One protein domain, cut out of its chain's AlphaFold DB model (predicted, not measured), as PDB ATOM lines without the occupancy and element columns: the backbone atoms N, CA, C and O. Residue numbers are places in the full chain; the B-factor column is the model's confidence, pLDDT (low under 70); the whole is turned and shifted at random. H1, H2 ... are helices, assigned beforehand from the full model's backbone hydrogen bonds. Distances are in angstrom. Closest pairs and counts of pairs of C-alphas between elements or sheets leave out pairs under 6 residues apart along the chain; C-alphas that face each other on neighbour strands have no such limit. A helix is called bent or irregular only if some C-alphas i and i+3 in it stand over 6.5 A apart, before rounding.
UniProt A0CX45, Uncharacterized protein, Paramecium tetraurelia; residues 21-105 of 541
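AT A GLANCE: This is residues 21 to 105 of the 541 residues of an uncharacterized protein of Paramecium tetraurelia (UniProt A0CX45). A free arm, residues 21 to 35 with the short helix H1 at its start, sticks out from a body built on a helical hairpin of two longer helices, H2 and H3, which are splayed against each other. Past the arm, the rest of the long link to H2 runs along the hairpin, with residues 41 to 47 passing beside its two helices, and turns back into H2. The printed part has 85 residues with three named helices, in the order H1, H2, H3, and no named strand; the class is all helix. The whole is loose, with a radius of gyration of the C-alphas of 17.3 A. The C-alphas span 60 by 30 by 19 A, and the arm adds to the length, the body without it spanning 39 by 17 by 17 A.

HOW THE PARTS SIT: Helix H1, residues 21 to 31, touches no helix, and residues 21 to 35 stand free. H1 is apart from H2, residues 56 to 78, and apart from H3, residues 85 to 104. H2 and H3 form a hairpin and run opposite ways. They touch, with 4 pairs of C-alphas within 8 A, and their closest C-alphas are those of Leu 65 and His 92, 6.6 A apart. H2 touches H3 with residues 61 to 68 alone, and H3 touches H2 with residues 92 to 96 alone. Their lines stand at a steep tilt of 37 degrees, only just beyond shallow, and their centres are 12.0 A apart. In H1, H2 and H3 every O i to N i+4 pair is within hydrogen-bond range.

IN THESE COORDINATES: H1 runs from Glu 21, whose C-alpha is at (-3.690, 18.284, 17.392), to Arg 31 and is 14.6 A long from first to last C-alpha. H2, the longest helix with 23 residues, runs from Glu 56, with its C-alpha at (-53.732, 42.745, -0.504), to Ser 78, a length of 32.5 A. H3 runs from Phe 85 to Leu 104 over 28.7 A and ends with C-alpha 104 at (-43.475, 49.639, 13.870). No helix is bent or irregular.

THE WHOLE: The two C-alphas farthest apart are those of Glu 21 and Lys 54, at 60.3 A, and the outline is only just a rod. The link from H1 to H2 is long, with 24 residues, 32 to 55, and no named element in it. The link from H2 to H3 is short, with 6 residues. The printed part has no cut. The mean pLDDT of the printed part is 89.4, and residues 30 to 36 are under 70.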
ATOM      1  N   GLU A  21      -2.483  19.040  17.735       89.38
ATOM      2  CA  GLU A  21      -3.690  18.284  17.392       89.38
ATOM      3  C   GLU A  21      -4.945  19.111  17.683       89.38
ATOM      4  O   GLU A  21      -5.701  19.381  16.756       89.38
ATOM      5  N   ASP A  22      -5.116  19.618  18.911       89.00
ATOM      6  CA  ASP A  22      -6.253  20.471  19.300       89.00
ATOM      7  C   ASP A  22      -6.412  21.683  18.364       89.00
ATOM      8  O   ASP A  22      -7.517  22.038  17.955       89.00
ATOM      9  N   LYS A  23      -5.292  22.321  17.985       84.88
ATOM     10  CA  LYS A  23      -5.279  23.427  17.013       84.88
ATOM     11  C   LYS A  23      -5.681  22.954  15.621       84.88
ATOM     12  O   LYS A  23      -6.425  23.660  14.946       84.88
ATOM     13  N   LEU A  24      -5.216  21.790  15.173       84.50
ATOM     14  CA  LEU A  24      -5.620  21.210  13.893       84.50
ATOM     15  C   LEU A  24      -7.096  20.799  13.885       84.50
ATOM     16  O   LEU A  24      -7.749  21.003  12.865       84.50
ATOM     17  N   GLU A  25      -7.648  20.284  14.981       81.50
ATOM     18  CA  GLU A  25      -9.078  19.980  15.102       81.50
ATOM     19  C   GLU A  25      -9.920  21.255  15.150       81.50
ATOM     20  O   GLU A  25     -10.870  21.384  14.378       81.50
ATOM     21  N   PHE A  26      -9.516  22.254  15.939       82.50
ATOM     22  CA  PHE A  26     -10.122  23.584  15.916       82.50
ATOM     23  C   PHE A  26     -10.102  24.176  14.501       82.50
ATOM     24  O   PHE A  26     -11.141  24.585  13.989       82.50
ATOM     25  N   TYR A  27      -8.963  24.146  13.800       78.19
ATOM     26  CA  TYR A  27      -8.891  24.620  12.417       78.19
ATOM     27  C   TYR A  27      -9.647  23.732  11.423       78.19
ATOM     28  O   TYR A  27     -10.110  24.267  10.422       78.19
ATOM     29  N   ARG A  28      -9.839  22.428  11.659       73.75
ATOM     30  CA  ARG A  28     -10.721  21.569  10.842       73.75
ATOM     31  C   ARG A  28     -12.195  21.895  11.069       73.75
ATOM     32  O   ARG A  28     -12.956  21.899  10.106       73.75
ATOM     33  N   ASN A  29     -12.590  22.216  12.296       71.12
ATOM     34  CA  ASN A  29     -13.966  22.565  12.657       71.12
ATOM     35  C   ASN A  29     -14.317  24.015  12.275       71.12
ATOM     36  O   ASN A  29     -15.447  24.290  11.892       71.12
ATOM     37  N   VAL A  30     -13.338  24.929  12.272       65.25
ATOM     38  CA  VAL A  30     -13.501  26.331  11.842       65.25
ATOM     39  C   VAL A  30     -13.276  26.515  10.332       65.25
ATOM     40  O   VAL A  30     -13.952  27.332   9.713       65.25
ATOM     41  N   ARG A  31     -12.386  25.739   9.683       53.00
ATOM     42  CA  ARG A  31     -12.308  25.681   8.203       53.00
ATOM     43  C   ARG A  31     -13.377  24.793   7.577       53.00
ATOM     44  O   ARG A  31     -13.603  24.912   6.375       53.00
ATOM     45  N   GLN A  32     -14.120  24.026   8.372       51.91
ATOM     46  CA  GLN A  32     -15.531  23.771   8.087       51.91
ATOM     47  C   GLN A  32     -16.330  25.075   8.273       51.91
ATOM     48  O   GLN A  32     -17.222  25.189   9.116       51.91
ATOM     49  N   TRP A  33     -16.040  26.039   7.382       47.28
ATOM     50  CA  TRP A  33     -17.024  27.012   6.911       47.28
ATOM     51  C   TRP A  33     -18.341  26.264   6.767       47.28
ATOM     52  O   TRP A  33     -18.350  25.161   6.216       47.28
ATOM     53  N   HIS A  34     -19.416  26.803   7.338       46.84
ATOM     54  CA  HIS A  34     -20.630  26.035   7.595       46.84
ATOM     55  C   HIS A  34     -21.387  25.745   6.284       46.84
ATOM     56  O   HIS A  34     -22.384  26.377   5.953       46.84
ATOM     57  N   ASN A  35     -20.886  24.759   5.529       53.88
ATOM     58  CA  ASN A  35     -21.394  24.308   4.232       53.88
ATOM     59  C   ASN A  35     -22.847  23.824   4.341       53.88
ATOM     60  O   ASN A  35     -23.606  23.881   3.378       53.88
ATOM     61  N   LYS A  36     -23.241  23.397   5.546       65.94
ATOM     62  CA  LYS A  36     -24.630  23.335   5.989       65.94
ATOM     63  C   LYS A  36     -25.005  24.695   6.585       65.94
ATOM     64  O   LYS A  36     -24.862  24.909   7.785       65.94
ATOM     65  N   PHE A  37     -25.478  25.603   5.736       75.19
ATOM     66  CA  PHE A  37     -26.190  26.793   6.195       75.19
ATOM     67  C   PHE A  37     -27.431  26.312   6.967       75.19
ATOM     68  O   PHE A  37     -28.213  25.523   6.432       75.19
ATOM     69  N   VAL A  38     -27.600  26.730   8.222       83.81
ATOM     70  CA  VAL A  38     -28.769  26.347   9.029       83.81
ATOM     71  C   VAL A  38     -29.900  27.319   8.715       83.81
ATOM     72  O   VAL A  38     -29.940  28.432   9.235       83.81
ATOM     73  N   TYR A  39     -30.797  26.914   7.818       91.12
ATOM     74  CA  TYR A  39     -31.975  27.700   7.461       91.12
ATOM     75  C   TYR A  39     -33.048  27.531   8.538       91.12
ATOM     76  O   TYR A  39     -33.528  26.423   8.762       91.12
ATOM     77  N   GLN A  40     -33.428  28.622   9.200       94.69
ATOM     78  CA  GLN A  40     -34.513  28.623  10.180       94.69
ATOM     79  C   GLN A  40     -35.824  29.027   9.501       94.69
ATOM     80  O   GLN A  40     -35.831  29.865   8.601       94.69
ATOM     81  N   GLN A  41     -36.944  28.439   9.918       96.69
ATOM     82  CA  GLN A  41     -38.257  28.851   9.417       96.69
ATOM     83  C   GLN A  41     -38.587  30.248   9.955       96.69
ATOM     84  O   GLN A  41     -38.390  30.526  11.138       96.69
ATOM     85  N   PHE A  42     -39.069  31.143   9.093       97.25
ATOM     86  CA  PHE A  42     -39.370  32.514   9.488       97.25
ATOM     87  C   PHE A  42     -40.613  32.563  10.374       97.25
ATOM     88  O   PHE A  42     -41.690  32.144   9.946       97.25
ATOM     89  N   ASP A  43     -40.489  33.124  11.577       97.44
ATOM     90  CA  ASP A  43     -41.646  33.386  12.428       97.44
ATOM     91  C   ASP A  43     -42.486  34.548  11.868       97.44
ATOM     92  O   ASP A  43     -42.068  35.714  11.856       97.44
ATOM     93  N   LEU A  44     -43.686  34.189  11.407       97.44
ATOM     94  CA  LEU A  44     -44.700  35.092  10.865       97.44
ATOM     95  C   LEU A  44     -45.794  35.430  11.897       97.44
ATOM     96  O   LEU A  44     -46.723  36.165  11.567       97.44
ATOM     97  N   SER A  45     -45.721  34.914  13.132       96.00
ATOM     98  CA  SER A  45     -46.758  35.120  14.158       96.00
ATOM     99  C   SER A  45     -46.924  36.596  14.539       96.00
ATOM    100  O   SER A  45     -48.054  37.061  14.699       96.00
ATOM    101  N   GLY A  46     -45.808  37.333  14.587       94.06
ATOM    102  CA  GLY A  46     -45.756  38.784  14.777       94.06
ATOM    103  C   GLY A  46     -46.124  39.621  13.544       94.06
ATOM    104  O   GLY A  46     -46.212  40.836  13.660       94.06
ATOM    105  N   LEU A  47     -46.378  39.019  12.372       96.31
ATOM    106  CA  LEU A  47     -46.873  39.736  11.185       96.31
ATOM    107  C   LEU A  47     -48.408  39.851  11.197       96.31
ATOM    108  O   LEU A  47     -49.078  39.472  10.233       96.31
ATOM    109  N   LYS A  48     -48.971  40.349  12.299       93.94
ATOM    110  CA  LYS A  48     -50.401  40.660  12.453       93.94
ATOM    111  C   LYS A  48     -50.545  42.155  12.700       93.94
ATOM    112  O   LYS A  48     -49.898  42.688  13.597       93.94
ATOM    113  N   GLY A  49     -51.375  42.825  11.912       90.56
ATOM    114  CA  GLY A  49     -51.513  44.276  11.942       90.56
ATOM    115  C   GLY A  49     -52.944  44.680  11.641       90.56
ATOM    116  O   GLY A  49     -53.436  44.424  10.546       90.56
ATOM    117  N   ILE A  50     -53.588  45.361  12.594       90.31
ATOM    118  CA  ILE A  50     -55.024  45.706  12.582       90.31
ATOM    119  C   ILE A  50     -55.460  46.386  11.269       90.31
ATOM    120  O   ILE A  50     -56.585  46.188  10.805       90.31
ATOM    121  N   HIS A  51     -54.568  47.165  10.652       92.06
ATOM    122  CA  HIS A  51     -54.796  47.812   9.358       92.06
ATOM    123  C   HIS A  51     -54.192  47.032   8.176       92.06
ATOM    124  O   HIS A  51     -54.801  46.981   7.109       92.06
ATOM    125  N   LEU A  52     -53.038  46.380   8.363       93.06
ATOM    126  CA  LEU A  52     -52.306  45.698   7.289       93.06
ATOM    127  C   LEU A  52     -52.901  44.351   6.865       93.06
ATOM    128  O   LEU A  52     -52.799  44.014   5.691       93.06
ATOM    129  N   ASP A  53     -53.581  43.612   7.747       95.12
ATOM    130  CA  ASP A  53     -54.216  42.333   7.381       95.12
ATOM    131  C   ASP A  53     -55.354  42.498   6.341       95.12
ATOM    132  O   ASP A  53     -55.751  41.528   5.694       95.12
ATOM    133  N   LYS A  54     -55.839  43.731   6.115       96.62
ATOM    134  CA  LYS A  54     -56.773  44.091   5.027       96.62
ATOM    135  C   LYS A  54     -56.089  44.468   3.704       96.62
ATOM    136  O   LYS A  54     -56.776  44.639   2.703       96.62
ATOM    137  N   ASN A  55     -54.768  44.648   3.682       97.44
ATOM    138  CA  ASN A  55     -54.032  45.126   2.514       97.44
ATOM    139  C   ASN A  55     -53.549  43.941   1.660       97.44
ATOM    140  O   ASN A  55     -52.681  43.172   2.071       97.44
ATOM    141  N   GLU A  56     -54.077  43.818   0.441       98.00
ATOM    142  CA  GLU A  56     -53.732  42.745  -0.504       98.00
ATOM    143  C   GLU A  56     -52.218  42.612  -0.733       98.00
ATOM    144  O   GLU A  56     -51.688  41.503  -0.771       98.00
ATOM    145  N   LYS A  57     -51.486  43.732  -0.815       98.00
ATOM    146  CA  LYS A  57     -50.036  43.744  -1.079       98.00
ATOM    147  C   LYS A  57     -49.239  43.211   0.115       98.00
ATOM    148  O   LYS A  57     -48.241  42.518  -0.079       98.00
ATOM    149  N   PHE A  58     -49.705  43.465   1.342       98.12
ATOM    150  CA  PHE A  58     -49.160  42.847   2.556       98.12
ATOM    151  C   PHE A  58     -49.433  41.338   2.575       98.12
ATOM    152  O   PHE A  58     -48.519  40.548   2.818       98.12
ATOM    153  N   ASN A  59     -50.661  40.930   2.245       97.75
ATOM    154  CA  ASN A  59     -51.053  39.522   2.223       97.75
ATOM    155  C   ASN A  59     -50.275  38.718   1.164       97.75
ATOM    156  O   ASN A  59     -49.750  37.659   1.496       97.75
ATOM    157  N   VAL A  60     -50.046  39.251  -0.043       98.12
ATOM    158  CA  VAL A  60     -49.188  38.604  -1.061       98.12
ATOM    159  C   VAL A  60     -47.741  38.428  -0.571       98.12
ATOM    160  O   VAL A  60     -47.143  37.372  -0.779       98.12
ATOM    161  N   LEU A  61     -47.157  39.413   0.126       98.19
ATOM    162  CA  LEU A  61     -45.809  39.278   0.708       98.19
ATOM    163  C   LEU A  61     -45.769  38.214   1.825       98.19
ATOM    164  O   LEU A  61     -44.839  37.407   1.897       98.19
ATOM    165  N   LYS A  62     -46.806  38.169   2.664       97.81
ATOM    166  CA  LYS A  62     -47.001  37.201   3.758       97.81
ATOM    167  C   LYS A  62     -47.213  35.771   3.234       97.81
ATOM    168  O   LYS A  62     -46.651  34.818   3.782       97.81
ATOM    169  N   GLU A  63     -47.923  35.608   2.119       97.94
ATOM    170  CA  GLU A  63     -48.052  34.346   1.383       97.94
ATOM    171  C   GLU A  63     -46.733  33.905   0.740       97.94
ATOM    172  O   GLU A  63     -46.377  32.729   0.832       97.94
ATOM    173  N   GLN A  64     -45.956  34.823   0.154       97.69
ATOM    174  CA  GLN A  64     -44.631  34.509  -0.396       97.69
ATOM    175  C   GLN A  64     -43.666  34.003   0.690       97.69
ATOM    176  O   GLN A  64     -42.988  32.995   0.476       97.69
ATOM    177  N   LEU A  65     -43.654  34.621   1.878       97.88
ATOM    178  CA  LEU A  65     -42.898  34.118   3.035       97.88
ATOM    179  C   LEU A  65     -43.411  32.749   3.514       97.88
ATOM    180  O   LEU A  65     -42.614  31.854   3.796       97.88
ATOM    181  N   THR A  66     -44.730  32.540   3.539       97.88
ATOM    182  CA  THR A  66     -45.342  31.250   3.911       97.88
ATOM    183  C   THR A  66     -44.988  30.140   2.911       97.88
ATOM    184  O   THR A  66     -44.667  29.017   3.303       97.88
ATOM    185  N   SER A  67     -44.988  30.448   1.612       97.06
ATOM    186  CA  SER A  67     -44.555  29.548   0.537       97.06
ATOM    187  C   SER A  67     -43.064  29.219   0.637       97.06
ATOM    188  O   SER A  67     -42.667  28.068   0.434       97.06
ATOM    189  N   PHE A  68     -42.230  30.189   1.021       97.00
ATOM    190  CA  PHE A  68     -40.815  29.939   1.274       97.00
ATOM    191  C   PHE A  68     -40.592  29.064   2.517       97.00
ATOM    192  O   PHE A  68     -39.818  28.115   2.438       97.00
ATOM    193  N   ASN A  69     -41.327  29.269   3.616       97.06
ATOM    194  CA  ASN A  69     -41.276  28.373   4.782       97.06
ATOM    195  C   ASN A  69     -41.660  26.924   4.425       97.06
ATOM    196  O   ASN A  69     -41.003  25.989   4.882       97.06
ATOM    197  N   LYS A  70     -42.651  26.715   3.546       96.94
ATOM    198  CA  LYS A  70     -42.972  25.375   3.010       96.94
ATOM    199  C   LYS A  70     -41.814  24.790   2.182       96.94
ATOM    200  O   LYS A  70     -41.525  23.603   2.297       96.94
ATOM    201  N   GLN A  71     -41.106  25.613   1.404       95.56
ATOM    202  CA  GLN A  71     -39.898  25.192   0.674       95.56
ATOM    203  C   GLN A  71     -38.725  24.858   1.618       95.56
ATOM    204  O   GLN A  71     -37.970  23.934   1.323       95.56
ATOM    205  N   LEU A  72     -38.587  25.546   2.761       94.88
ATOM    206  CA  LEU A  72     -37.622  25.188   3.811       94.88
ATOM    207  C   LEU A  72     -37.933  23.797   4.390       94.88
ATOM    208  O   LEU A  72     -37.061  22.933   4.384       94.88
ATOM    209  N   GLN A  73     -39.185  23.556   4.797       95.50
ATOM    210  CA  GLN A  73     -39.646  22.261   5.325       95.50
ATOM    211  C   GLN A  73     -39.431  21.114   4.320       95.50
ATOM    212  O   GLN A  73     -38.955  20.039   4.679       95.50
ATOM    213  N   GLN A  74     -39.725  21.339   3.035       95.19
ATOM    214  CA  GLN A  74     -39.496  20.344   1.980       95.19
ATOM    215  C   GLN A  74     -38.002  20.060   1.741       95.19
ATOM    216  O   GLN A  74     -37.628  18.904   1.526       95.19
ATOM    217  N   ALA A  75     -37.133  21.075   1.805       93.00
ATOM    218  CA  ALA A  75     -35.681  20.899   1.709       93.00
ATOM    219  C   ALA A  75     -35.100  20.152   2.928       93.00
ATOM    220  O   ALA A  75     -34.197  19.330   2.779       93.00
ATOM    221  N   GLU A  76     -35.648  20.395   4.121       92.62
ATOM    222  CA  GLU A  76     -35.285  19.715   5.368       92.62
ATOM    223  C   GLU A  76     -35.650  18.219   5.329       92.62
ATOM    224  O   GLU A  76     -34.786  17.366   5.543       92.62
ATOM    225  N   VAL A  77     -36.893  17.887   4.952       95.50
ATOM    226  CA  VAL A  77     -37.370  16.495   4.828       95.50
ATOM    227  C   VAL A  77     -36.635  15.730   3.721       95.50
ATOM    228  O   VAL A  77     -36.210  14.593   3.934       95.50
ATOM    229  N   SER A  78     -36.448  16.338   2.545       92.88
ATOM    230  CA  SER A  78     -35.767  15.690   1.409       92.88
ATOM    231  C   SER A  78     -34.244  15.616   1.554       92.88
ATOM    232  O   SER A  78     -33.608  14.833   0.850       92.88
ATOM    233  N   LYS A  79     -33.648  16.428   2.440       89.88
ATOM    234  CA  LYS A  79     -32.193  16.633   2.598       89.88
ATOM    235  C   LYS A  79     -31.488  17.167   1.338       89.88
ATOM    236  O   LYS A  79     -30.257  17.222   1.302       89.88
ATOM    237  N   ILE A  80     -32.240  17.595   0.320       85.00
ATOM    238  CA  ILE A  80     -31.720  18.173  -0.924       85.00
ATOM    239  C   ILE A  80     -31.792  19.696  -0.808       85.00
ATOM    240  O   ILE A  80     -32.868  20.282  -0.859       85.00
ATOM    241  N   THR A  81     -30.638  20.356  -0.687       78.69
ATOM    242  CA  THR A  81     -30.556  21.825  -0.711       78.69
ATOM    243  C   THR A  81     -30.769  22.351  -2.137       78.69
ATOM    244  O   THR A  81     -29.934  22.059  -3.002       78.69
ATOM    245  N   PRO A  82     -31.814  23.153  -2.421       75.62
ATOM    246  CA  PRO A  82     -32.027  23.702  -3.756       75.62
ATOM    247  C   PRO A  82     -30.916  24.676  -4.170       75.62
ATOM    248  O   PRO A  82     -30.313  25.362  -3.341       75.62
ATOM    249  N   GLN A  83     -30.659  24.787  -5.473       75.19
ATOM    250  CA  GLN A  83     -29.650  25.712  -5.989       75.19
ATOM    251  C   GLN A  83     -29.995  27.169  -5.612       75.19
ATOM    252  O   GLN A  83     -31.147  27.593  -5.699       75.19
ATOM    253  N   ASN A  84     -28.983  27.948  -5.210       83.31
ATOM    254  CA  ASN A  84     -29.088  29.361  -4.801       83.31
ATOM    255  C   ASN A  84     -29.889  29.642  -3.504       83.31
ATOM    256  O   ASN A  84     -30.285  30.786  -3.267       83.31
ATOM    257  N   PHE A  85     -30.098  28.641  -2.639       86.31
ATOM    258  CA  PHE A  85     -30.846  28.800  -1.379       86.31
ATOM    259  C   PHE A  85     -30.346  29.924  -0.440       86.31
ATOM    260  O   PHE A  85     -31.201  30.671   0.032       86.31
ATOM    261  N   PRO A  86     -29.028  30.149  -0.213       91.00
ATOM    262  CA  PRO A  86     -28.554  31.239   0.652       91.00
ATOM    263  C   PRO A  86     -29.022  32.627   0.195       91.00
ATOM    264  O   PRO A  86     -29.482  33.430   1.003       91.00
ATOM    265  N   SER A  87     -28.973  32.897  -1.113       90.50
ATOM    266  CA  SER A  87     -29.410  34.180  -1.676       90.50
ATOM    267  C   SER A  87     -30.920  34.378  -1.530       90.50
ATOM    268  O   SER A  87     -31.362  35.473  -1.190       90.50
ATOM    269  N   ARG A  88     -31.716  33.315  -1.735       93.25
ATOM    270  CA  ARG A  88     -33.174  33.359  -1.530       93.25
ATOM    271  C   ARG A  88     -33.540  33.537  -0.057       93.25
ATOM    272  O   ARG A  88     -34.434  34.320   0.243       93.25
ATOM    273  N   TYR A  89     -32.834  32.864   0.849       95.38
ATOM    274  CA  TYR A  89     -33.020  33.019   2.290       95.38
ATOM    275  C   TYR A  89     -32.746  34.458   2.738       95.38
ATOM    276  O   TYR A  89     -33.591  35.066   3.390       95.38
ATOM    277  N   ASN A  90     -31.618  35.040   2.319       94.44
ATOM    278  CA  ASN A  90     -31.276  36.425   2.647       94.44
ATOM    279  C   ASN A  90     -32.313  37.422   2.101       94.44
ATOM    280  O   ASN A  90     -32.708  38.335   2.820       94.44
ATOM    281  N   PHE A  91     -32.805  37.216   0.875       96.12
ATOM    282  CA  PHE A  91     -33.858  38.040   0.271       96.12
ATOM    283  C   PHE A  91     -35.182  37.979   1.053       96.12
ATOM    284  O   PHE A  91     -35.738  39.011   1.420       96.12
ATOM    285  N   HIS A  92     -35.668  36.779   1.386       97.19
ATOM    286  CA  HIS A  92     -36.892  36.632   2.180       97.19
ATOM    287  C   HIS A  92     -36.713  37.115   3.636       97.19
ATOM    288  O   HIS A  92     -37.651  37.662   4.212       97.19
ATOM    289  N   SER A  93     -35.506  37.017   4.204       97.00
ATOM    290  CA  SER A  93     -35.165  37.605   5.509       97.00
ATOM    291  C   SER A  93     -35.223  39.142   5.484       97.00
ATOM    292  O   SER A  93     -35.767  39.751   6.402       97.00
ATOM    293  N   GLN A  94     -34.761  39.778   4.400       97.44
ATOM    294  CA  GLN A  94     -34.900  41.227   4.197       97.44
ATOM    295  C   GLN A  94     -36.369  41.650   4.060       97.44
ATOM    296  O   GLN A  94     -36.775  42.625   4.686       97.44
ATOM    297  N   ILE A  95     -37.197  40.892   3.325       98.00
ATOM    298  CA  ILE A  95     -38.653  41.131   3.278       98.00
ATOM    299  C   ILE A  95     -39.254  41.047   4.690       98.00
ATOM    300  O   ILE A  95     -40.009  41.933   5.082       98.00
ATOM    301  N   LEU A  96     -38.899  40.030   5.484       98.06
ATOM    302  CA  LEU A  96     -39.376  39.891   6.865       98.06
ATOM    303  C   LEU A  96     -38.962  41.075   7.758       98.06
ATOM    304  O   LEU A  96     -39.768  41.522   8.573       98.06
ATOM    305  N   GLN A  97     -37.737  41.583   7.612       97.69
ATOM    306  CA  GLN A  97     -37.252  42.760   8.342       97.69
ATOM    307  C   GLN A  97     -38.043  44.017   7.958       97.69
ATOM    308  O   GLN A  97     -38.626  44.651   8.833       97.69
ATOM    309  N   LEU A  98     -38.175  44.306   6.660       98.00
ATOM    310  CA  LEU A  98     -38.925  45.460   6.155       98.00
ATOM    311  C   LEU A  98     -40.418  45.414   6.537       98.00
ATOM    312  O   LEU A  98     -41.003  46.438   6.879       98.00
ATOM    313  N   LEU A  99     -41.043  44.229   6.549       97.69
ATOM    314  CA  LEU A  99     -42.423  44.061   7.027       97.69
ATOM    315  C   LEU A  99     -42.563  44.305   8.540       97.69
ATOM    316  O   LEU A  99     -43.595  44.811   8.981       97.69
ATOM    317  N   ARG A 100     -41.543  43.967   9.340       97.06
ATOM    318  CA  ARG A 100     -41.512  44.275  10.781       97.06
ATOM    319  C   ARG A 100     -41.290  45.770  11.024       97.06
ATOM    320  O   ARG A 100     -41.970  46.337  11.869       97.06
ATOM    321  N   GLU A 101     -40.428  46.423  10.247       96.62
ATOM    322  CA  GLU A 101     -40.259  47.884  10.262       96.62
ATOM    323  C   GLU A 101     -41.558  48.614   9.877       96.62
ATOM    324  O   GLU A 101     -41.941  49.576  10.540       96.62
ATOM    325  N   ALA A 102     -42.300  48.112   8.881       96.56
ATOM    326  CA  ALA A 102     -43.606  48.657   8.512       96.56
ATOM    327  C   ALA A 102     -44.607  48.613   9.676       96.56
ATOM    328  O   ALA A 102     -45.261  49.617   9.963       96.56
ATOM    329  N   LEU A 103     -44.678  47.485  10.390       95.88
ATOM    330  CA  LEU A 103     -45.543  47.306  11.564       95.88
ATOM    331  C   LEU A 103     -45.157  48.192  12.765       95.88
ATOM    332  O   LEU A 103     -46.005  48.424  13.624       95.88
ATOM    333  N   LEU A 104     -43.921  48.701  12.830       95.56
ATOM    334  CA  LEU A 104     -43.475  49.639  13.870       95.56
ATOM    335  C   LEU A 104     -43.857  51.102  13.578       95.56
ATOM    336  O   LEU A 104     -43.842  51.926  14.493       95.56
ATOM    337  N   SER A 105     -44.203  51.448  12.334       95.81
ATOM    338  CA  SER A 105     -44.674  52.799  12.004       95.81
ATOM    339  C   SER A 105     -46.098  53.032  12.529       95.81
ATOM    340  O   SER A 105     -46.972  52.177  12.388       95.81
TER     341      SER A 105